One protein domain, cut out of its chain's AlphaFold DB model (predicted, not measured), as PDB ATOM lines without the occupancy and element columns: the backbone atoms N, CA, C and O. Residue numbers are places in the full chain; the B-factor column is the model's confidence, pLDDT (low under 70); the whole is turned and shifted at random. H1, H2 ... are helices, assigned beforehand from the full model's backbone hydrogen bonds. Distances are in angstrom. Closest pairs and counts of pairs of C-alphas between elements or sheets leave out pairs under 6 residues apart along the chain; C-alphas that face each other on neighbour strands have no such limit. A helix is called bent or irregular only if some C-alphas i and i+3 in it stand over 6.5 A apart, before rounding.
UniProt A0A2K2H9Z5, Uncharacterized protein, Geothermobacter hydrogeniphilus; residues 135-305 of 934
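What this domain is: This is residues 135 to 305 of the 934 residues of an uncharacterized protein of Geothermobacter hydrogeniphilus (UniProt A0A2K2H9Z5). A long helical hairpin, H6 and H7a, has H4 beside it in an up-and-down bundle of three, and H2 packs on H4 and H6, crossing H4 steeply. H7 bends, and its second arm H7b packs on the first part of H6; H5 lies beyond the last residues of H4, while H1 and the short H3 lie toward H4's other end. The printed part has 171 residues with seven named helices, H1 to H7 in chain order, and no named strand: all helix. It is compact, with a radius of gyration of the C-alphas of 16.8 A and spans of 51 by 39 by 24 A.

Where its parts are: The longest helix by residues, H7, residues 275 to 304, was assigned as one helix by its hydrogen bonds but is bent: C-alphas 287 and 290 are 7.0 A apart. Its arms are H7a, residues 275 to 287, 18.3 A long from C-alpha 275 at (137.430, 109.444, 117.988), and H7b, residues 290 to 304, 21.2 A long to C-alpha 304 at (171.059, 134.169, 118.333). H6, residues 244 to 268, measures 36.2 A. H4 holds residues 203 to 219, 24.6 A. H2, residues 171 to 190, 27.0 A, is irregular, with C-alphas 173 and 176 7.3 A apart, and has a kink of 35 degrees near residue 178. H5 is residues 222 to 232, H3 residues 197 to 200, and H1 residues 135 to 144, from C-alpha 135 at (129.298, 136.955, 113.773).

How they stand to each other: H6 and H7a form a hairpin, opposite ways at a shallow tilt of 30 degrees; their closest C-alphas, Gln 254 and Met 285, are 5.8 A apart. H4 touches H6 with residues 215 to 219 alone, closest at the C-alphas of Met 219 and Thr 251, 6.1 A. H4 and H7a only just touch, with 3 pairs of C-alphas within 8 A, the closest Ala 215 and Leu 282, 6.6 A. H2 touches H4 at a steep tilt of 46 degrees, the C-alphas of Ala 182 and Gly 213 being closest at 4.9 A. H2 touches H6 with residues 181 to 190 alone, closest at the C-alphas of Ala 189 and Val 259, 5.2 A. H7b touches H6 with residues 292 to 297 alone, closest at the C-alphas of Asp 246 and Tyr 296, 5.4 A. H5 is close to but not clearly touching H7b: the closest C-alphas, Leu 228 and Gln 290, are 6.6 A apart. H1 and H3 are likewise close but not clearly touching, with the C-alphas of Leu 141 and Ala 200 closest at 7.6 A. Every O i to N i+4 pair is within hydrogen-bond range in H1, H5, H6, H7a and H7b, against 14 of 16 in H2 and 12 of 13 in H4; H3 is too short for one.

The domain as a whole: The two farthest C-alphas, Ala 198 and Pro 236, are 52.9 A apart. The printed part has no cut. The links H1 to H2, residues 145 to 170, and H5 to H6 are long. Mean pLDDT of the printed part is 87.6; residues 302 to 305 are under 70.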
ATOM      1  N   GLU A 135     128.400 136.924 112.615       93.88
ATOM      2  CA  GLU A 135     129.298 136.955 113.773       93.88
ATOM      3  C   GLU A 135     128.715 136.259 115.011       93.88
ATOM      4  O   GLU A 135     129.459 135.726 115.834       93.88
ATOM      5  N   THR A 136     127.386 136.249 115.155       93.62
ATOM      6  CA  THR A 136     126.719 135.577 116.282       93.62
ATOM      7  C   THR A 136     126.782 134.063 116.122       93.62
ATOM      8  O   THR A 136     127.015 133.359 117.102       93.62
ATOM      9  N   GLU A 137     126.623 133.561 114.899       93.50
ATOM     10  CA  GLU A 137     126.755 132.135 114.588       93.50
ATOM     11  C   GLU A 137     128.188 131.651 114.803       93.50
ATOM     12  O   GLU A 137     128.382 130.620 115.442       93.50
ATOM     13  N   VAL A 138     129.193 132.411 114.352       94.94
ATOM     14  CA  VAL A 138     130.609 132.061 114.572       94.94
ATOM     15  C   VAL A 138     130.950 132.064 116.064       94.94
ATOM     16  O   VAL A 138     131.536 131.102 116.563       94.94
ATOM     17  N   ALA A 139     130.544 133.100 116.806       94.06
ATOM     18  CA  ALA A 139     130.763 133.157 118.252       94.06
ATOM     19  C   ALA A 139     130.059 132.003 118.987       94.06
ATOM     20  O   ALA A 139     130.627 131.418 119.913       94.06
ATOM     21  N   LYS A 140     128.845 131.633 118.557       91.81
ATOM     22  CA  LYS A 140     128.108 130.495 119.115       91.81
ATOM     23  C   LYS A 140     128.800 129.165 118.818       91.81
ATOM     24  O   LYS A 140     129.008 128.401 119.754       91.81
ATOM     25  N   LEU A 141     129.197 128.918 117.570       93.12
ATOM     26  CA  LEU A 141     129.929 127.713 117.168       93.12
ATOM     27  C   LEU A 141     131.184 127.522 118.029       93.12
ATOM     28  O   LEU A 141     131.423 126.443 118.567       93.12
ATOM     29  N   LEU A 142     131.954 128.596 118.207       94.06
ATOM     30  CA  LEU A 142     133.146 128.597 119.048       94.06
ATOM     31  C   LEU A 142     132.812 128.354 120.522       94.06
ATOM     32  O   LEU A 142     133.479 127.543 121.160       94.06
ATOM     33  N   THR A 143     131.766 128.994 121.048       93.94
ATOM     34  CA  THR A 143     131.301 128.789 122.430       93.94
ATOM     35  C   THR A 143     130.898 127.339 122.674       93.94
ATOM     36  O   THR A 143     131.317 126.751 123.672       93.94
ATOM     37  N   ASP A 144     130.146 126.741 121.750       91.56
ATOM     38  CA  ASP A 144     129.713 125.344 121.831       91.56
ATOM     39  C   ASP A 144     130.909 124.376 121.681       91.56
ATOM     40  O   ASP A 144     130.932 123.308 122.299       91.56
ATOM     41  N   ALA A 145     131.944 124.763 120.924       91.50
ATOM     42  CA  ALA A 145     133.230 124.060 120.850       91.50
ATOM     43  C   ALA A 145     134.139 124.302 122.077       91.50
ATOM     44  O   ALA A 145     135.256 123.787 122.157       91.50
ATOM     45  N   GLY A 146     133.663 125.071 123.061       92.31
ATOM     46  CA  GLY A 146     134.341 125.323 124.327       92.31
ATOM     47  C   GLY A 146     135.268 126.538 124.327       92.31
ATOM     48  O   GLY A 146     136.028 126.686 125.282       92.31
ATOM     49  N   PHE A 147     135.232 127.403 123.314       94.25
ATOM     50  CA  PHE A 147     136.025 128.631 123.227       94.25
ATOM     51  C   PHE A 147     135.230 129.870 123.634       94.25
ATOM     52  O   PHE A 147     134.162 130.144 123.099       94.25
ATOM     53  N   GLN A 148     135.772 130.672 124.548       91.31
ATOM     54  CA  GLN A 148     135.121 131.911 124.992       91.31
ATOM     55  C   GLN A 148     135.527 133.094 124.099       91.31
ATOM     56  O   GLN A 148     136.393 133.887 124.472       91.31
ATOM     57  N   VAL A 149     134.921 133.191 122.909       91.81
ATOM     58  CA  VAL A 149     135.164 134.269 121.932       91.81
ATOM     59  C   VAL A 149     133.876 135.047 121.673       91.81
ATOM     60  O   VAL A 149     132.857 134.467 121.300       91.81
ATOM     61  N   ASP A 150     133.918 136.366 121.857       90.50
ATOM     62  CA  ASP A 150     132.784 137.243 121.556       90.50
ATOM     63  C   ASP A 150     132.782 137.725 120.092       90.50
ATOM     64  O   ASP A 150     133.796 137.696 119.392       90.50
ATOM     65  N   LYS A 151     131.629 138.209 119.617       90.25
ATOM     66  CA  LYS A 151     131.463 138.664 118.227       90.25
ATOM     67  C   LYS A 151     132.409 139.802 117.814       90.25
ATOM     68  O   LYS A 151     132.775 139.892 116.648       90.25
ATOM     69  N   ASN A 152     132.821 140.663 118.747       86.12
ATOM     70  CA  ASN A 152     133.721 141.782 118.460       86.12
ATOM     71  C   ASN A 152     135.183 141.306 118.358       86.12
ATOM     72  O   ASN A 152     136.028 141.990 117.782       86.12
ATOM     73  N   GLN A 153     135.492 140.127 118.902       91.62
ATOM     74  CA  GLN A 153     136.827 139.534 118.867       91.62
ATOM     75  C   GLN A 153     137.148 138.814 117.553       91.62
ATOM     76  O   GLN A 153     138.326 138.585 117.287       91.62
ATOM     77  N   ILE A 154     136.150 138.513 116.714       95.00
ATOM     78  CA  ILE A 154     136.324 137.842 115.409       95.00
ATOM     79  C   ILE A 154     137.301 138.599 114.499       95.00
ATOM     80  O   ILE A 154     138.115 137.987 113.813       95.00
ATOM     81  N   TYR A 155     137.258 139.932 114.538       94.44
ATOM     82  CA  TYR A 155     138.099 140.814 113.722       94.44
ATOM     83  C   TYR A 155     139.374 141.283 114.438       94.44
ATOM     84  O   TYR A 155     140.095 142.137 113.932       94.44
ATOM     85  N   SER A 156     139.655 140.765 115.636       93.06
ATOM     86  CA  SER A 156     140.826 141.161 116.421       93.06
ATOM     87  C   SER A 156     142.045 140.313 116.074       93.06
ATOM     88  O   SER A 156     141.932 139.099 115.950       93.06
ATOM     89  N   ASN A 157     143.237 140.918 116.054       93.81
ATOM     90  CA  ASN A 157     144.486 140.164 115.940       93.81
ATOM     91  C   ASN A 157     144.646 139.236 117.176       93.81
ATOM     92  O   ASN A 157     144.702 139.731 118.313       93.81
ATOM     93  N   PRO A 158     144.675 137.897 117.002       93.31
ATOM     94  CA  PRO A 158     144.814 136.948 118.101       93.31
ATOM     95  C   PRO A 158     146.252 136.834 118.631       93.31
ATOM     96  O   PRO A 158     146.419 136.379 119.758       93.31
ATOM     97  N   MET A 159     147.260 137.269 117.868       92.62
ATOM     98  CA  MET A 159     148.678 137.245 118.253       92.62
ATOM     99  C   MET A 159     149.127 138.505 119.002       92.62
ATOM    100  O   MET A 159     150.190 138.511 119.620       92.62
ATOM    101  N   LEU A 160     148.309 139.565 119.008       90.12
ATOM    102  CA  LEU A 160     148.677 140.849 119.601       90.12
ATOM    103  C   LEU A 160     149.091 140.708 121.079       90.12
ATOM    104  O   LEU A 160     148.285 140.379 121.955       90.12
ATOM    105  N   GLY A 161     150.362 141.010 121.352       84.88
ATOM    106  CA  GLY A 161     150.962 140.965 122.686       84.88
ATOM    107  C   GLY A 161     151.374 139.568 123.163       84.88
ATOM    108  O   GLY A 161     151.777 139.438 124.322       84.88
ATOM    109  N   LEU A 162     151.254 138.531 122.331       88.62
ATOM    110  CA  LEU A 162     151.756 137.183 122.633       88.62
ATOM    111  C   LEU A 162     153.227 137.001 122.233       88.62
ATOM    112  O   LEU A 162     153.875 136.071 122.714       88.62
ATOM    113  N   ASP A 163     153.764 137.918 121.431       78.94
ATOM    114  CA  ASP A 163     155.140 137.862 120.952       78.94
ATOM    115  C   ASP A 163     156.155 137.963 122.090       78.94
ATOM    116  O   ASP A 163     156.082 138.839 122.956       78.94
ATOM    117  N   ASN A 164     157.140 137.061 122.066       71.19
ATOM    118  CA  ASN A 164     158.284 137.045 122.983       71.19
ATOM    119  C   ASN A 164     157.918 136.999 124.480       71.19
ATOM    120  O   ASN A 164     158.742 137.347 125.332       71.19
ATOM    121  N   VAL A 165     156.708 136.544 124.824       86.06
ATOM    122  CA  VAL A 165     156.307 136.352 126.222       86.06
ATOM    123  C   VAL A 165     157.182 135.272 126.861       86.06
ATOM    124  O   VAL A 165     157.280 134.148 126.362       86.06
ATOM    125  N   LYS A 166     157.799 135.630 127.992       78.81
ATOM    126  CA  LYS A 166     158.596 134.744 128.851       78.81
ATOM    127  C   LYS A 166     157.856 134.564 130.180       78.81
ATOM    128  O   LYS A 166     157.408 135.550 130.762       78.81
ATOM    129  N   GLY A 167     157.738 133.335 130.680       73.75
ATOM    130  CA  GLY A 167     157.108 133.060 131.981       73.75
ATOM    131  C   GLY A 167     155.613 132.737 131.899       73.75
ATOM    132  O   GLY A 167     155.199 131.944 131.073       73.75
ATOM    133  N   GLN A 168     154.776 133.273 132.786       79.50
ATOM    134  CA  GLN A 168     153.364 132.870 132.845       79.50
ATOM    135  C   GLN A 168     152.502 133.629 131.827       79.50
ATOM    136  O   GLN A 168     152.496 134.860 131.795       79.50
ATOM    137  N   VAL A 169     151.704 132.895 131.049       88.50
ATOM    138  CA  VAL A 169     150.641 133.444 130.197       88.50
ATOM    139  C   VAL A 169     149.294 132.881 130.657       88.50
ATOM    140  O   VAL A 169     149.144 131.663 130.697       88.50
ATOM    141  N   PRO A 170     148.312 133.706 131.057       90.75
ATOM    142  CA  PRO A 170     146.996 133.198 131.437       90.75
ATOM    143  C   PRO A 170     146.241 132.673 130.210       90.75
ATOM    144  O   PRO A 170     146.285 133.284 129.141       90.75
ATOM    145  N   ASP A 171     145.486 131.586 130.380       91.38
ATOM    146  CA  ASP A 171     144.731 130.946 129.292       91.38
ATOM    147  C   ASP A 171     143.751 131.896 128.591       91.38
ATOM    148  O   ASP A 171     143.568 131.811 127.381       91.38
ATOM    149  N   SER A 172     143.187 132.872 129.305       89.88
ATOM    150  CA  SER A 172     142.313 133.891 128.706       89.88
ATOM    151  C   SER A 172     142.983 134.683 127.577       89.88
ATOM    152  O   SER A 172     142.300 135.137 126.661       89.88
ATOM    153  N   ARG A 173     144.316 134.828 127.594       90.19
ATOM    154  CA  ARG A 173     145.071 135.494 126.521       90.19
ATOM    155  C   ARG A 173     145.303 134.603 125.302       90.19
ATOM    156  O   ARG A 173     145.543 135.136 124.225       90.19
ATOM    157  N   LEU A 174     145.213 133.283 125.459       94.00
ATOM    158  CA  LEU A 174     145.407 132.306 124.385       94.00
ATOM    159  C   LEU A 174     144.093 131.950 123.672       94.00
ATOM    160  O   LEU A 174     144.126 131.343 122.608       94.00
ATOM    161  N   GLU A 175     142.932 132.314 124.226       93.31
ATOM    162  CA  GLU A 175     141.626 131.842 123.744       93.31
ATOM    163  C   GLU A 175     141.368 132.168 122.266       93.31
ATOM    164  O   GLU A 175     141.038 131.272 121.492       93.31
ATOM    165  N   LYS A 176     141.611 133.419 121.850       94.62
ATOM    166  CA  LYS A 176     141.436 133.847 120.451       94.62
ATOM    167  C   LYS A 176     142.373 133.108 119.496       94.62
ATOM    168  O   LYS A 176     141.974 132.763 118.387       94.62
ATOM    169  N   LEU A 177     143.615 132.877 119.921       95.75
ATOM    170  CA  LEU A 177     144.611 132.175 119.118       95.75
ATOM    171  C   LEU A 177     144.212 130.714 118.924       95.75
ATOM    172  O   LEU A 177     144.125 130.239 117.797       95.75
ATOM    173  N   ARG A 178     143.872 130.035 120.022       96.94
ATOM    174  CA  ARG A 178     143.474 128.623 120.010       96.94
ATOM    175  C   ARG A 178     142.209 128.386 119.202       96.94
ATOM    176  O   ARG A 178     142.121 127.382 118.512       96.94
ATOM    177  N   ALA A 179     141.260 129.316 119.256       96.69
ATOM    178  CA  ALA A 179     140.047 129.234 118.460       96.69
ATOM    179  C   ALA A 179     140.322 129.380 116.949       96.69
ATOM    180  O   ALA A 179     139.719 128.655 116.163       96.69
ATOM    181  N   ASN A 180     141.259 130.245 116.530       96.56
ATOM    182  CA  ASN A 180     141.670 130.312 115.119       96.56
ATOM    183  C   ASN A 180     142.371 129.015 114.681       96.56
ATOM    184  O   ASN A 180     141.948 128.416 113.694       96.56
ATOM    185  N   MET A 181     143.320 128.523 115.483       96.25
ATOM    186  CA  MET A 181     144.037 127.267 115.214       96.25
ATOM    187  C   MET A 181     143.097 126.066 115.116       96.25
ATOM    188  O   MET A 181     143.228 125.246 114.212       96.25
ATOM    189  N   ALA A 182     142.124 125.965 116.024       96.69
ATOM    190  CA  ALA A 182     141.141 124.887 116.019       96.69
ATOM    191  C   ALA A 182     140.246 124.935 114.774       96.69
ATOM    192  O   ALA A 182     140.004 123.898 114.162       96.69
ATOM    193  N   LEU A 183     139.794 126.129 114.373       96.12
ATOM    194  CA  LEU A 183     138.999 126.306 113.158       96.12
ATOM    195  C   LEU A 183     139.788 125.949 111.898       96.12
ATOM    196  O   LEU A 183     139.250 125.262 111.031       96.12
ATOM    197  N   ASN A 184     141.052 126.367 111.796       95.19
ATOM    198  CA  ASN A 184     141.884 125.978 110.662       95.19
ATOM    199  C   ASN A 184     142.117 124.464 110.635       95.19
ATOM    200  O   ASN A 184     141.861 123.831 109.615       95.19
ATOM    201  N   ALA A 185     142.514 123.868 111.763       94.12
ATOM    202  CA  ALA A 185     142.720 122.426 111.877       94.12
ATOM    203  C   ALA A 185     141.477 121.634 111.449       94.12
ATOM    204  O   ALA A 185     141.575 120.668 110.697       94.12
ATOM    205  N   PHE A 186     140.298 122.089 111.864       93.69
ATOM    206  CA  PHE A 186     139.017 121.511 111.484       93.69
ATOM    207  C   PHE A 186     138.695 121.663 109.985       93.69
ATOM    208  O   PHE A 186     138.334 120.677 109.336       93.69
ATOM    209  N   MET A 187     138.864 122.854 109.401       93.06
ATOM    210  CA  MET A 187     138.653 123.064 107.958       93.06
ATOM    211  C   MET A 187     139.628 122.232 107.117       93.06
ATOM    212  O   MET A 187     139.235 121.635 106.116       93.06
ATOM    213  N   VAL A 188     140.891 122.121 107.542       90.25
ATOM    214  CA  VAL A 188     141.882 121.268 106.872       90.25
ATOM    215  C   VAL A 188     141.532 119.788 107.051       90.25
ATOM    216  O   VAL A 188     141.625 119.040 106.079       90.25
ATOM    217  N   ALA A 189     141.092 119.350 108.235       87.69
ATOM    218  CA  ALA A 189     140.727 117.954 108.498       87.69
ATOM    219  C   ALA A 189     139.512 117.495 107.683       87.69
ATOM    220  O   ALA A 189     139.495 116.383 107.163       87.69
ATOM    221  N   THR A 190     138.517 118.365 107.527       86.44
ATOM    222  CA  THR A 190     137.327 118.089 106.707       86.44
ATOM    223  C   THR A 190     137.560 118.332 105.215       86.44
ATOM    224  O   THR A 190     136.789 117.860 104.385       86.44
ATOM    225  N   GLY A 191     138.616 119.071 104.857       87.56
ATOM    226  CA  GLY A 191     138.865 119.521 103.488       87.56
ATOM    227  C   GLY A 191     137.856 120.559 102.989       87.56
ATOM    228  O   GLY A 191     137.850 120.858 101.796       87.56
ATOM    229  N   ASN A 192     137.011 121.103 103.872       87.94
ATOM    230  CA  ASN A 192     135.983 122.072 103.525       87.94
ATOM    231  C   ASN A 192     136.385 123.485 103.973       87.94
ATOM    232  O   ASN A 192     136.209 123.871 105.128       87.94
ATOM    233  N   PHE A 193     136.899 124.268 103.025       91.62
ATOM    234  CA  PHE A 193     137.309 125.663 103.227       91.62
ATOM    235  C   PHE A 193     136.204 126.687 102.921       91.62
ATOM    236  O   PHE A 193     136.365 127.881 103.189       91.62
ATOM    237  N   ASP A 194     135.084 126.228 102.364       90.75
ATOM    238  CA  ASP A 194     133.909 127.031 102.009       90.75
ATOM    239  C   ASP A 194     132.762 126.808 103.007       90.75
ATOM    240  O   ASP A 194     131.597 127.038 102.700       90.75
ATOM    241  N   MET A 195     133.102 126.361 104.218       87.56
ATOM    242  CA  MET A 195     132.146 125.963 105.238       87.56
ATOM    243  C   MET A 195     131.162 127.081 105.589       87.56
ATOM    244  O   MET A 195     131.574 128.150 106.053       87.56
ATOM    245  N   GLY A 196     129.875 126.801 105.387       86.31
ATOM    246  CA  GLY A 196     128.770 127.677 105.730       86.31
ATOM    247  C   GLY A 196     128.026 127.230 106.994       86.31
ATOM    248  O   GLY A 196     128.432 126.288 107.685       86.31
ATOM    249  N   PRO A 197     126.903 127.901 107.316       79.50
ATOM    250  CA  PRO A 197     126.123 127.613 108.516       79.50
ATOM    251  C   PRO A 197     125.584 126.177 108.585       79.50
ATOM    252  O   PRO A 197     125.500 125.612 109.671       79.50
ATOM    253  N   ALA A 198     125.196 125.574 107.458       80.50
ATOM    254  CA  ALA A 198     124.620 124.229 107.450       80.50
ATOM    255  C   ALA A 198     125.677 123.169 107.787       80.50
ATOM    256  O   ALA A 198     125.459 122.308 108.640       80.50
ATOM    257  N   GLU A 199     126.850 123.273 107.165       82.38
ATOM    258  CA  GLU A 199     127.957 122.343 107.353       82.38
ATOM    259  C   GLU A 199     128.579 122.480 108.744       82.38
ATOM    260  O   GLU A 199     128.907 121.464 109.358       82.38
ATOM    261  N   ALA A 200     128.705 123.708 109.261       74.94
ATOM    262  CA  ALA A 200     129.232 123.969 110.600       74.94
ATOM    263  C   ALA A 200     128.325 123.420 111.719       74.94
ATOM    264  O   ALA A 200     128.820 123.053 112.783       74.94
ATOM    265  N   ASN A 201     127.011 123.333 111.474       74.19
ATOM    266  CA  ASN A 201     126.022 122.812 112.427       74.19
ATOM    267  C   ASN A 201     125.768 121.296 112.299       74.19
ATOM    268  O   ASN A 201     124.966 120.743 113.054       74.19
ATOM    269  N   SER A 202     126.420 120.606 111.359       86.44
ATOM    270  CA  SER A 202     126.336 119.145 111.256       86.44
ATOM    271  C   SER A 202     126.969 118.487 112.482       86.44
ATOM    272  O   SER A 202     128.112 118.788 112.819       86.44
ATOM    273  N   ALA A 203     126.263 117.540 113.111       83.94
ATOM    274  CA  ALA A 203     126.758 116.830 114.292       83.94
ATOM    275  C   ALA A 203     128.127 116.167 114.050       83.94
ATOM    276  O   ALA A 203     129.018 116.286 114.885       83.94
ATOM    277  N   ALA A 204     128.328 115.552 112.878       83.19
ATOM    278  CA  ALA A 204     129.588 114.893 112.529       83.19
ATOM    279  C   ALA A 204     130.756 115.886 112.398       83.19
ATOM    280  O   ALA A 204     131.848 115.640 112.901       83.19
ATOM    281  N   ASN A 205     130.527 117.034 111.757       86.00
ATOM    282  CA  ASN A 205     131.552 118.071 111.619       86.00
ATOM    283  C   ASN A 205     131.847 118.744 112.963       86.00
ATOM    284  O   ASN A 205     132.997 119.034 113.291       86.00
ATOM    285  N   PHE A 206     130.807 118.959 113.760       88.12
ATOM    286  CA  PHE A 206     130.928 119.573 115.067       88.12
ATOM    287  C   PHE A 206     131.753 118.713 116.037       88.12
ATOM    288  O   PHE A 206     132.562 119.258 116.786       88.12
ATOM    289  N   GLU A 207     131.640 117.381 115.973       89.56
ATOM    290  CA  GLU A 207     132.509 116.473 116.737       89.56
ATOM    291  C   GLU A 207     133.995 116.654 116.396       89.56
ATOM    292  O   GLU A 207     134.819 116.747 117.310       89.56
ATOM    293  N   VAL A 208     134.339 116.782 115.109       91.56
ATOM    294  CA  VAL A 208     135.726 117.035 114.676       91.56
ATOM    295  C   VAL A 208     136.222 118.378 115.210       91.56
ATOM    296  O   VAL A 208     137.336 118.461 115.726       91.56
ATOM    297  N   LEU A 209     135.404 119.434 115.128       93.88
ATOM    298  CA  LEU A 209     135.762 120.754 115.656       93.88
ATOM    299  C   LEU A 209     136.009 120.716 117.170       93.88
ATOM    300  O   LEU A 209     136.987 121.299 117.644       93.88
ATOM    301  N   GLN A 210     135.150 120.032 117.930       93.56
ATOM    302  CA  GLN A 210     135.321 119.885 119.375       93.56
ATOM    303  C   GLN A 210     136.638 119.184 119.712       93.56
ATOM    304  O   GLN A 210     137.408 119.692 120.529       93.56
ATOM    305  N   ASP A 211     136.931 118.065 119.053       95.06
ATOM    306  CA  ASP A 211     138.116 117.263 119.350       95.06
ATOM    307  C   ASP A 211     139.416 117.958 118.909       95.06
ATOM    308  O   ASP A 211     140.394 117.973 119.665       95.06
ATOM    309  N   MET A 212     139.413 118.651 117.765       94.88
ATOM    310  CA  MET A 212     140.517 119.536 117.361       94.88
ATOM    311  C   MET A 212     140.700 120.692 118.349       94.88
ATOM    312  O   MET A 212     141.826 121.031 118.721       94.88
ATOM    313  N   GLY A 213     139.600 121.267 118.838       95.31
ATOM    314  CA  GLY A 213     139.632 122.307 119.858       95.31
ATOM    315  C   GLY A 213     140.265 121.831 121.167       95.31
ATOM    316  O   GLY A 213     141.116 122.525 121.732       95.31
ATOM    317  N   GLN A 214     139.919 120.622 121.617       94.44
ATOM    318  CA  GLN A 214     140.531 120.000 122.794       94.44
ATOM    319  C   GLN A 214     142.009 119.663 122.577       94.44
ATOM    320  O   GLN A 214     142.812 119.842 123.495       94.44
ATOM    321  N   ALA A 215     142.395 119.226 121.376       94.94
ATOM    322  CA  ALA A 215     143.793 118.981 121.036       94.94
ATOM    323  C   ALA A 215     144.635 120.261 121.154       94.94
ATOM    324  O   ALA A 215     145.635 120.275 121.878       94.94
ATOM    325  N   VAL A 216     144.187 121.353 120.526       97.12
ATOM    326  CA  VAL A 216     144.861 122.660 120.586       97.12
ATOM    327  C   VAL A 216     144.927 123.175 122.026       97.12
ATOM    328  O   VAL A 216     145.995 123.579 122.480       97.12
ATOM    329  N   LYS A 217     143.821 123.122 122.784       95.62
ATOM    330  CA  LYS A 217     143.805 123.521 124.206       95.62
ATOM    331  C   LYS A 217     144.735 122.671 125.068       95.62
ATOM    332  O   LYS A 217     145.384 123.192 125.972       95.62
ATOM    333  N   GLY A 218     144.819 121.376 124.781       94.31
ATOM    334  CA  GLY A 218     145.682 120.447 125.500       94.31
ATOM    335  C   GLY A 218     147.173 120.705 125.287       94.31
ATOM    336  O   GLY A 218     147.936 120.495 126.220       94.31
ATOM    337  N   MET A 219     147.580 121.165 124.101       94.56
ATOM    338  CA  MET A 219     148.990 121.431 123.771       94.56
ATOM    339  C   MET A 219     149.409 122.882 124.047       94.56
ATOM    340  O   MET A 219     150.523 123.130 124.499       94.56
ATOM    341  N   LEU A 220     148.507 123.845 123.838       95.88
ATOM    342  CA  LEU A 220     148.757 125.268 124.064       95.88
ATOM    343  C   LEU A 220     147.927 125.766 125.253       95.88
ATOM    344  O   LEU A 220     146.797 126.239 125.112       95.88
ATOM    345  N   ASN A 221     148.489 125.669 126.453       95.06
ATOM    346  CA  ASN A 221     147.889 126.229 127.663       95.06
ATOM    347  C   ASN A 221     148.948 126.704 128.660       95.06
ATOM    348  O   ASN A 221     150.133 126.380 128.556       95.06
ATOM    349  N   SER A 222     148.494 127.485 129.639       93.94
ATOM    350  CA  SER A 222     149.348 128.069 130.678       93.94
ATOM    351  C   SER A 222     150.141 127.027 131.479       93.94
ATOM    352  O   SER A 222     151.327 127.225 131.769       93.94
ATOM    353  N   GLY A 223     149.487 125.915 131.832       94.06
ATOM    354  CA  GLY A 223     150.081 124.834 132.619       94.06
ATOM    355  C   GLY A 223     151.184 124.116 131.853       94.06
ATOM    356  O   GLY A 223     152.285 123.958 132.378       94.06
ATOM    357  N   GLU A 224     150.916 123.771 130.594       94.44
ATOM    358  CA  GLU A 224     151.871 123.120 129.697       94.44
ATOM    359  C   GLU A 224     153.087 124.014 129.444       94.44
ATOM    360  O   GLU A 224     154.222 123.576 129.615       94.44
ATOM    361  N   PHE A 225     152.871 125.306 129.163       94.69
ATOM    362  CA  PHE A 225     153.966 126.262 128.982       94.69
ATOM    363  C   PHE A 225     154.861 126.366 130.224       94.69
ATOM    364  O   PHE A 225     156.086 126.348 130.116       94.69
ATOM    365  N   THR A 226     154.252 126.421 131.413       93.94
ATOM    366  CA  THR A 226     154.988 126.480 132.685       93.94
ATOM    367  C   THR A 226     155.751 125.179 132.956       93.94
ATOM    368  O   THR A 226     156.905 125.223 133.384       93.94
ATOM    369  N   SER A 227     155.126 124.029 132.688       93.50
ATOM    370  CA  SER A 227     155.726 122.699 132.854       93.50
ATOM    371  C   SER A 227     156.937 122.515 131.939       93.50
ATOM    372  O   SER A 227     158.027 122.191 132.413       93.50
ATOM    373  N   LEU A 228     156.783 122.802 130.645       94.69
ATOM    374  CA  LEU A 228     157.856 122.702 129.660       94.69
ATOM    375  C   LEU A 228     158.989 123.685 129.949       94.69
ATOM    376  O   LEU A 228     160.154 123.302 129.873       94.69
ATOM    377  N   ALA A 229     158.678 124.920 130.354       93.44
ATOM    378  CA  ALA A 229     159.699 125.885 130.756       93.44
ATOM    379  C   ALA A 229     160.543 125.370 131.936       93.44
ATOM    380  O   ALA A 229     161.766 125.505 131.915       93.44
ATOM    381  N   ALA A 230     159.915 124.746 132.941       92.88
ATOM    382  CA  ALA A 230     160.621 124.172 134.086       92.88
ATOM    383  C   ALA A 230     161.485 122.960 133.700       92.88
ATOM    384  O   ALA A 230     162.609 122.835 134.184       92.88
ATOM    385  N   GLN A 231     160.988 122.090 132.817       92.50
ATOM    386  CA  GLN A 231     161.730 120.920 132.340       92.50
ATOM    387  C   GLN A 231     162.938 121.325 131.487       92.50
ATOM    388  O   GLN A 231     164.056 120.883 131.747       92.50
ATOM    389  N   LEU A 232     162.738 122.214 130.510       91.94
ATOM    390  CA  LEU A 232     163.800 122.672 129.609       91.94
ATOM    391  C   LEU A 232     164.861 123.519 130.323       91.94
ATOM    392  O   LEU A 232     166.019 123.479 129.929       91.94
ATOM    393  N   ALA A 233     164.515 124.207 131.415       91.62
ATOM    394  CA  ALA A 233     165.496 124.914 132.245       91.62
ATOM    395  C   ALA A 233     166.531 123.985 132.914       91.62
ATOM    396  O   ALA A 233     167.562 124.463 133.386       91.62
ATOM    397  N   THR A 234     166.265 122.674 132.980       91.62
ATOM    398  CA  THR A 234     167.225 121.677 133.488       91.62
ATOM    399  C   THR A 234     168.124 121.086 132.403       91.62
ATOM    400  O   THR A 234     169.064 120.361 132.727       91.62
ATOM    401  N   ASP A 235     167.861 121.389 131.130       87.56
ATOM    402  CA  ASP A 235     168.652 120.900 130.008       87.56
ATOM    403  C   ASP A 235     169.957 121.709 129.879       87.56
ATOM    404  O   ASP A 235     169.913 122.894 129.550       87.56
ATOM    405  N   PRO A 236     171.138 121.094 130.087       86.25
ATOM    406  CA  PRO A 236     172.413 121.806 130.027       86.25
ATOM    407  C   PRO A 236     172.800 122.269 128.612       86.25
ATOM    408  O   PRO A 236     173.771 123.011 128.469       86.25
ATOM    409  N   THR A 237     172.095 121.814 127.570       83.81
ATOM    410  CA  THR A 237     172.349 122.206 126.171       83.81
ATOM    411  C   THR A 237     171.642 123.506 125.775       83.81
ATOM    412  O   THR A 237     172.077 124.178 124.836       83.81
ATOM    413  N   LEU A 238     170.611 123.908 126.526       84.00
ATOM    414  CA  LEU A 238     169.850 125.129 126.282       84.00
ATOM    415  C   LEU A 238     170.357 126.270 127.172       84.00
ATOM    416  O   LEU A 238     170.319 126.200 128.398       84.00
ATOM    417  N   THR A 239     170.817 127.352 126.549       85.94
ATOM    418  CA  THR A 239     171.239 128.593 127.215       85.94
ATOM    419  C   THR A 239     170.155 129.669 127.191       85.94
ATOM    420  O   THR A 239     170.231 130.629 127.954       85.94
ATOM    421  N   GLU A 240     169.151 129.527 126.323       84.69
ATOM    422  CA  GLU A 240     168.018 130.445 126.204       84.69
ATOM    423  C   GLU A 240     166.756 129.872 126.874       84.69
ATOM    424  O   GLU A 240     166.448 128.690 126.703       84.69
ATOM    425  N   PRO A 241     165.970 130.687 127.607       90.56
ATOM    426  CA  PRO A 241     164.716 130.229 128.200       90.56
ATOM    427  C   PRO A 241     163.652 130.013 127.123       90.56
ATOM    428  O   PRO A 241     163.650 130.706 126.109       90.56
ATOM    429  N   LEU A 242     162.692 129.123 127.379       91.94
ATOM    430  CA  LEU A 242     161.530 128.907 126.514       91.94
ATOM    431  C   LEU A 242     160.718 130.207 126.299       91.94
ATOM    432  O   LEU A 242     160.361 130.887 127.267       91.94
ATOM    433  N   HIS A 243     160.397 130.543 125.045       91.31
ATOM    434  CA  HIS A 243     159.478 131.630 124.678       91.31
ATOM    435  C   HIS A 243     158.119 131.075 124.237       91.31
ATOM    436  O   HIS A 243     158.030 129.968 123.708       91.31
ATOM    437  N   LEU A 244     157.049 131.863 124.390       91.56
ATOM    438  CA  LEU A 244     155.706 131.433 123.985       91.56
ATOM    439  C   LEU A 244     155.620 131.095 122.486       91.56
ATOM    440  O   LEU A 244     154.976 130.111 122.133       91.56
ATOM    441  N   ASN A 245     156.314 131.837 121.615       89.00
ATOM    442  CA  ASN A 245     156.366 131.531 120.178       89.00
ATOM    443  C   ASN A 245     156.960 130.143 119.886       89.00
ATOM    444  O   ASN A 245     156.515 129.498 118.940       89.00
ATOM    445  N   ASP A 246     157.909 129.657 120.698       89.00
ATOM    446  CA  ASP A 246     158.481 128.315 120.524       89.00
ATOM    447  C   ASP A 246     157.389 127.250 120.744       89.00
ATOM    448  O   ASP A 246     157.253 126.315 119.954       89.00
ATOM    449  N   LEU A 247     156.549 127.429 121.774       92.31
ATOM    450  CA  LEU A 247     155.407 126.547 122.037       92.31
ATOM    451  C   LEU A 247     154.307 126.691 120.977       92.31
ATOM    452  O   LEU A 247     153.724 125.688 120.570       92.31
ATOM    453  N   ILE A 248     154.021 127.914 120.521       92.12
ATOM    454  CA  ILE A 248     153.017 128.166 119.480       92.12
ATOM    455  C   ILE A 248     153.395 127.426 118.192       92.12
ATOM    456  O   ILE A 248     152.581 126.653 117.693       92.12
ATOM    457  N   HIS A 249     154.621 127.600 117.688       86.00
ATOM    458  CA  HIS A 249     155.069 126.918 116.469       86.00
ATOM    459  C   HIS A 249     155.120 125.396 116.647       86.00
ATOM    460  O   HIS A 249     154.638 124.665 115.790       86.00
ATOM    461  N   SER A 250     155.590 124.918 117.802       86.31
ATOM    462  CA  SER A 250     155.567 123.481 118.111       86.31
ATOM    463  C   SER A 250     154.147 122.912 118.130       86.31
ATOM    464  O   SER A 250     153.914 121.795 117.678       86.31
ATOM    465  N   THR A 251     153.180 123.681 118.639       91.94
ATOM    466  CA  THR A 251     151.771 123.274 118.638       91.94
ATOM    467  C   THR A 251     151.217 123.240 117.219       91.94
ATOM    468  O   THR A 251     150.504 122.300 116.889       91.94
ATOM    469  N   VAL A 252     151.544 124.225 116.375       88.31
ATOM    470  CA  VAL A 252     151.149 124.219 114.957       88.31
ATOM    471  C   VAL A 252     151.643 122.946 114.270       88.31
ATOM    472  O   VAL A 252     150.824 122.235 113.690       88.31
ATOM    473  N   ASP A 253     152.926 122.606 114.411       82.19
ATOM    474  CA  ASP A 253     153.511 121.404 113.798       82.19
ATOM    475  C   ASP A 253     152.792 120.122 114.253       82.19
ATOM    476  O   ASP A 253     152.408 119.274 113.442       82.19
ATOM    477  N   GLN A 254     152.545 119.987 115.559       83.44
ATOM    478  CA  GLN A 254     151.866 118.811 116.107       83.44
ATOM    479  C   GLN A 254     150.386 118.738 115.704       83.44
ATOM    480  O   GLN A 254     149.875 117.649 115.429       83.44
ATOM    481  N   VAL A 255     149.693 119.875 115.619       88.69
ATOM    482  CA  VAL A 255     148.303 119.937 115.143       88.69
ATOM    483  C   VAL A 255     148.222 119.583 113.659       88.69
ATOM    484  O   VAL A 255     147.342 118.815 113.282       88.69
ATOM    485  N   GLN A 256     149.145 120.061 112.821       84.12
ATOM    486  CA  GLN A 256     149.196 119.683 111.404       84.12
ATOM    487  C   GLN A 256     149.396 118.169 111.237       84.12
ATOM    488  O   GLN A 256     148.652 117.523 110.497       84.12
ATOM    489  N   ASN A 257     150.315 117.571 112.003       79.31
ATOM    490  CA  ASN A 257     150.501 116.117 112.027       79.31
ATOM    491  C   ASN A 257     149.220 115.367 112.430       79.31
ATOM    492  O   ASN A 257     148.844 114.374 111.796       79.31
ATOM    493  N   LEU A 258     148.529 115.848 113.467       85.50
ATOM    494  CA  LEU A 258     147.267 115.273 113.933       85.50
ATOM    495  C   LEU A 258     146.161 115.373 112.872       85.50
ATOM    496  O   LEU A 258     145.424 114.410 112.649       85.50
ATOM    497  N   VAL A 259     146.067 116.509 112.182       85.75
ATOM    498  CA  VAL A 259     145.109 116.738 111.094       85.75
ATOM    499  C   VAL A 259     145.362 115.781 109.931       85.75
ATOM    500  O   VAL A 259     144.422 115.149 109.449       85.75
ATOM    501  N   GLN A 260     146.617 115.597 109.514       81.31
ATOM    502  CA  GLN A 260     146.963 114.683 108.419       81.31
ATOM    503  C   GLN A 260     146.630 113.220 108.741       81.31
ATOM    504  O   GLN A 260     146.069 112.498 107.908       81.31
ATOM    505  N   LYS A 261     146.899 112.789 109.979       81.75
ATOM    506  CA  LYS A 261     146.479 111.471 110.477       81.75
ATOM    507  C   LYS A 261     144.959 111.336 110.465       81.75
ATOM    508  O   LYS A 261     144.435 110.395 109.878       81.75
ATOM    509  N   THR A 262     144.252 112.329 111.002       84.56
ATOM    510  CA  THR A 262     142.782 112.362 111.031       84.56
ATOM    511  C   THR A 262     142.182 112.231 109.631       84.56
ATOM    512  O   THR A 262     141.321 111.379 109.412       84.56
ATOM    513  N   ARG A 263     142.684 112.996 108.653       83.44
ATOM    514  CA  ARG A 263     142.257 112.904 107.246       83.44
ATOM    515  C   ARG A 263     142.457 111.506 106.680       83.44
ATOM    516  O   ARG A 263     141.562 110.973 106.030       83.44
ATOM    517  N   SER A 264     143.619 110.913 106.942       79.75
ATOM    518  CA  SER A 264     143.956 109.569 106.468       79.75
ATOM    519  C   SER A 264     143.002 108.517 107.045       79.75
ATOM    520  O   SER A 264     142.526 107.647 106.317       79.75
ATOM    521  N   HIS A 265     142.659 108.626 108.333       79.94
ATOM    522  CA  HIS A 265     141.692 107.737 108.982       79.94
ATOM    523  C   HIS A 265     140.276 107.914 108.430       79.94
ATOM    524  O   HIS A 265     139.624 106.923 108.110       79.94
ATOM    525  N   MET A 266     139.827 109.156 108.230       81.25
ATOM    526  CA  MET A 266     138.514 109.434 107.640       81.25
ATOM    527  C   MET A 266     138.408 108.890 106.208       81.25
ATOM    528  O   MET A 266     137.399 108.283 105.864       81.25
ATOM    529  N   GLN A 267     139.453 109.023 105.385       78.19
ATOM    530  CA  GLN A 267     139.482 108.458 104.028       78.19
ATOM    531  C   GLN A 267     139.398 106.925 104.025       78.19
ATOM    532  O   GLN A 267     138.708 106.348 103.186       78.19
ATOM    533  N   GLY A 268     140.070 106.263 104.973       72.31
ATOM    534  CA  GLY A 268     140.018 104.807 105.127       72.31
ATOM    535  C   GLY A 268     138.702 104.275 105.706       72.31
ATOM    536  O   GLY A 268     138.400 103.099 105.527       72.31
ATOM    537  N   ASN A 269     137.914 105.128 106.366       78.19
ATOM    538  CA  ASN A 269     136.684 104.765 107.073       78.19
ATOM    539  C   ASN A 269     135.418 105.343 106.406       78.19
ATOM    540  O   ASN A 269     134.474 105.741 107.083       78.19
ATOM    541  N   GLY A 270     135.413 105.471 105.074       72.88
ATOM    542  CA  GLY A 270     134.240 105.941 104.321       72.88
ATOM    543  C   GLY A 270     133.799 107.377 104.644       72.88
ATOM    544  O   GLY A 270     132.635 107.711 104.463       72.88
ATOM    545  N   GLY A 271     134.707 108.220 105.142       74.69
ATOM    546  CA  GLY A 271     134.433 109.593 105.573       74.69
ATOM    547  C   GLY A 271     134.086 109.742 107.059       74.69
ATOM    548  O   GLY A 271     133.923 110.870 107.523       74.69
ATOM    549  N   HIS A 272     134.003 108.649 107.824       80.62
ATOM    550  CA  HIS A 272     133.654 108.697 109.245       80.62
ATOM    551  C   HIS A 272     134.855 109.014 110.142       80.62
ATOM    552  O   HIS A 272     135.929 108.418 110.025       80.62
ATOM    553  N   PHE A 273     134.650 109.933 111.083       87.81
ATOM    554  CA  PHE A 273     135.641 110.318 112.082       87.81
ATOM    555  C   PHE A 273     135.721 109.285 113.218       87.81
ATOM    556  O   PHE A 273     134.724 108.989 113.874       87.81
ATOM    557  N   ASP A 274     136.915 108.735 113.452       88.25
ATOM    558  CA  ASP A 274     137.183 107.787 114.538       88.25
ATOM    559  C   ASP A 274     137.825 108.507 115.731       88.25
ATOM    560  O   ASP A 274     139.027 108.793 115.757       88.25
ATOM    561  N   ARG A 275     137.007 108.770 116.755       90.50
ATOM    562  CA  ARG A 275     137.430 109.444 117.988       90.50
ATOM    563  C   ARG A 275     138.461 108.644 118.792       90.50
ATOM    564  O   ARG A 275     139.309 109.245 119.457       90.50
ATOM    565  N   ALA A 276     138.413 107.312 118.770       89.25
ATOM    566  CA  ALA A 276     139.357 106.491 119.530       89.25
ATOM    567  C   ALA A 276     140.756 106.575 118.909       89.25
ATOM    568  O   ALA A 276     141.739 106.809 119.620       89.25
ATOM    569  N   GLN A 277     140.825 106.477 117.581       86.62
ATOM    570  CA  GLN A 277     142.071 106.635 116.841       86.62
ATOM    571  C   GLN A 277     142.625 108.060 116.976       86.62
ATOM    572  O   GLN A 277     143.793 108.227 117.330       86.62
ATOM    573  N   PHE A 278     141.770 109.080 116.831       92.50
ATOM    574  CA  PHE A 278     142.140 110.477 117.080       92.50
ATOM    575  C   PHE A 278     142.761 110.676 118.469       92.50
ATOM    576  O   PHE A 278     143.808 111.307 118.607       92.50
ATOM    577  N   THR A 279     142.146 110.102 119.506       92.50
ATOM    578  CA  THR A 279     142.649 110.193 120.885       92.50
ATOM    579  C   THR A 279     144.029 109.547 121.026       92.50
ATOM    580  O   THR A 279     144.906 110.097 121.696       92.50
ATOM    581  N   SER A 280     144.245 108.400 120.378       87.75
ATOM    582  CA  SER A 280     145.548 107.730 120.359       87.75
ATOM    583  C   SER A 280     146.619 108.592 119.685       87.75
ATOM    584  O   SER A 280     147.719 108.735 120.220       87.75
ATOM    585  N   ASP A 281     146.304 109.190 118.535       87.94
ATOM    586  CA  ASP A 281     147.228 110.067 117.815       87.94
ATOM    587  C   ASP A 281     147.521 111.354 118.591       87.94
ATOM    588  O   ASP A 281     148.673 111.780 118.657       87.94
ATOM    589  N   LEU A 282     146.517 111.943 119.246       91.94
ATOM    590  CA  LEU A 282     146.701 113.115 120.102       91.94
ATOM    591  C   LEU A 282     147.657 112.827 121.265       91.94
ATOM    592  O   LEU A 282     148.523 113.651 121.560       91.94
ATOM    593  N   ASN A 283     147.524 111.674 121.924       86.75
ATOM    594  CA  ASN A 283     148.433 111.294 123.007       86.75
ATOM    595  C   ASN A 283     149.871 111.149 122.497       86.75
ATOM    596  O   ASN A 283     150.783 111.703 123.104       86.75
ATOM    597  N   LEU A 284     150.061 110.525 121.330       82.56
ATOM    598  CA  LEU A 284     151.375 110.448 120.688       82.56
ATOM    599  C   LEU A 284     151.954 111.842 120.395       82.56
ATOM    600  O   LEU A 284     153.134 112.083 120.646       82.56
ATOM    601  N   MET A 285     151.138 112.768 119.881       84.50
ATOM    602  CA  MET A 285     151.591 114.133 119.600       84.50
ATOM    603  C   MET A 285     151.959 114.893 120.881       84.50
ATOM    604  O   MET A 285     152.934 115.646 120.883       84.50
ATOM    605  N   LYS A 286     151.223 114.679 121.978       82.38
ATOM    606  CA  LYS A 286     151.539 115.257 123.293       82.38
ATOM    607  C   LYS A 286     152.842 114.704 123.865       82.38
ATOM    608  O   LYS A 286     153.667 115.490 124.317       82.38
ATOM    609  N   ASP A 287     153.071 113.396 123.764       80.50
ATOM    610  CA  ASP A 287     154.311 112.757 124.233       80.50
ATOM    611  C   ASP A 287     155.553 113.288 123.492       80.50
ATOM    612  O   ASP A 287     156.648 113.358 124.047       80.50
ATOM    613  N   GLN A 288     155.384 113.704 122.235       82.88
ATOM    614  CA  GLN A 288     156.450 114.280 121.411       82.88
ATOM    615  C   GLN A 288     156.636 115.792 121.609       82.88
ATOM    616  O   GLN A 288     157.695 116.320 121.256       82.88
ATOM    617  N   LEU A 289     155.648 116.495 122.179       86.00
ATOM    618  CA  LEU A 289     155.614 117.959 122.242       86.00
ATOM    619  C   LEU A 289     156.857 118.538 122.926       86.00
ATOM    620  O   LEU A 289     157.446 119.488 122.415       86.00
ATOM    621  N   GLN A 290     157.311 117.935 124.028       85.44
ATOM    622  CA  GLN A 290     158.504 118.391 124.746       85.44
ATOM    623  C   GLN A 290     159.749 118.423 123.847       85.44
ATOM    624  O   GLN A 290     160.509 119.394 123.874       85.44
ATOM    625  N   GLN A 291     159.958 117.381 123.037       78.44
ATOM    626  CA  GLN A 291     161.116 117.299 122.147       78.44
ATOM    627  C   GLN A 291     161.007 118.300 120.992       78.44
ATOM    628  O   GLN A 291     162.008 118.913 120.622       78.44
ATOM    629  N   VAL A 292     159.807 118.506 120.443       79.75
ATOM    630  CA  VAL A 292     159.582 119.510 119.390       79.75
ATOM    631  C   VAL A 292     159.854 120.918 119.929       79.75
ATOM    632  O   VAL A 292     160.609 121.674 119.319       79.75
ATOM    633  N   VAL A 293     159.351 121.238 121.123       86.69
ATOM    634  CA  VAL A 293     159.587 122.534 121.778       86.69
ATOM    635  C   VAL A 293     161.070 122.755 122.055       86.69
ATOM    636  O   VAL A 293     161.595 123.828 121.755       86.69
ATOM    637  N   ARG A 294     161.778 121.732 122.552       86.75
ATOM    638  CA  ARG A 294     163.237 121.770 122.723       86.75
ATOM    639  C   ARG A 294     163.950 122.144 121.420       86.75
ATOM    640  O   ARG A 294     164.830 123.003 121.441       86.75
ATOM    641  N   ASN A 295     163.551 121.546 120.296       79.56
ATOM    642  CA  ASN A 295     164.145 121.829 118.988       79.56
ATOM    643  C   ASN A 295     163.927 123.292 118.565       79.56
ATOM    644  O   ASN A 295     164.856 123.919 118.058       79.56
ATOM    645  N   TYR A 296     162.745 123.864 118.816       81.56
ATOM    646  CA  TYR A 296     162.481 125.280 118.531       81.56
ATOM    647  C   TYR A 296     163.316 126.226 119.404       81.56
ATOM    648  O   TYR A 296     163.888 127.186 118.878       81.56
ATOM    649  N   VAL A 297     163.466 125.931 120.703       85.19
ATOM    650  CA  VAL A 297     164.346 126.711 121.596       85.19
ATOM    651  C   VAL A 297     165.794 126.647 121.108       85.19
ATOM    652  O   VAL A 297     166.439 127.687 120.969       85.19
ATOM    653  N   GLN A 298     166.285 125.450 120.774       80.50
ATOM    654  CA  GLN A 298     167.634 125.263 120.243       80.50
ATOM    655  C   GLN A 298     167.830 126.013 118.922       80.50
ATOM    656  O   GLN A 298     168.844 126.682 118.742       80.50
ATOM    657  N   LYS A 299     166.857 125.956 118.005       73.44
ATOM    658  CA  LYS A 299     166.902 126.671 116.721       73.44
ATOM    659  C   LYS A 299     167.007 128.181 116.924       73.44
ATOM    660  O   LYS A 299     167.840 128.826 116.290       73.44
ATOM    661  N   ARG A 300     166.215 128.746 117.838       83.00
ATOM    662  CA  ARG A 300     166.286 130.173 118.185       83.00
ATOM    663  C   ARG A 300     167.616 130.532 118.841       83.00
ATOM    664  O   ARG A 300     168.207 131.553 118.499       83.00
ATOM    665  N   GLN A 301     168.109 129.698 119.751       81.50
ATOM    666  CA  GLN A 301     169.429 129.878 120.350       81.50
ATOM    667  C   GLN A 301     170.529 129.846 119.289       81.50
ATOM    668  O   GLN A 301     171.410 130.694 119.329       81.50
ATOM    669  N   ASN A 302     170.462 128.936 118.318       69.81
ATOM    670  CA  ASN A 302     171.425 128.846 117.219       69.81
ATOM    671  C   ASN A 302     171.347 130.055 116.278       69.81
ATOM    672  O   ASN A 302     172.367 130.463 115.747       69.81
ATOM    673  N   ALA A 303     170.167 130.655 116.102       64.44
ATOM    674  CA  ALA A 303     170.021 131.907 115.361       64.44
ATOM    675  C   ALA A 303     170.593 133.122 116.126       64.44
ATOM    676  O   ALA A 303     171.080 134.066 115.508       64.44
ATOM    677  N   ASN A 304     170.552 133.096 117.464       57.62
ATOM    678  CA  ASN A 304     171.059 134.169 118.333       57.62
ATOM    679  C   ASN A 304     172.550 134.024 118.683       57.62
ATOM    680  O   ASN A 304     173.234 135.011 118.959       57.62
ATOM    681  N   SER A 305     173.053 132.794 118.704       43.09
ATOM    682  CA  SER A 305     174.463 132.471 118.878       43.09
ATOM    683  C   SER A 305     175.099 132.631 117.514       43.09
ATOM    684  O   SER A 305     174.750 131.896 116.605       43.09
TER     685      SER A 305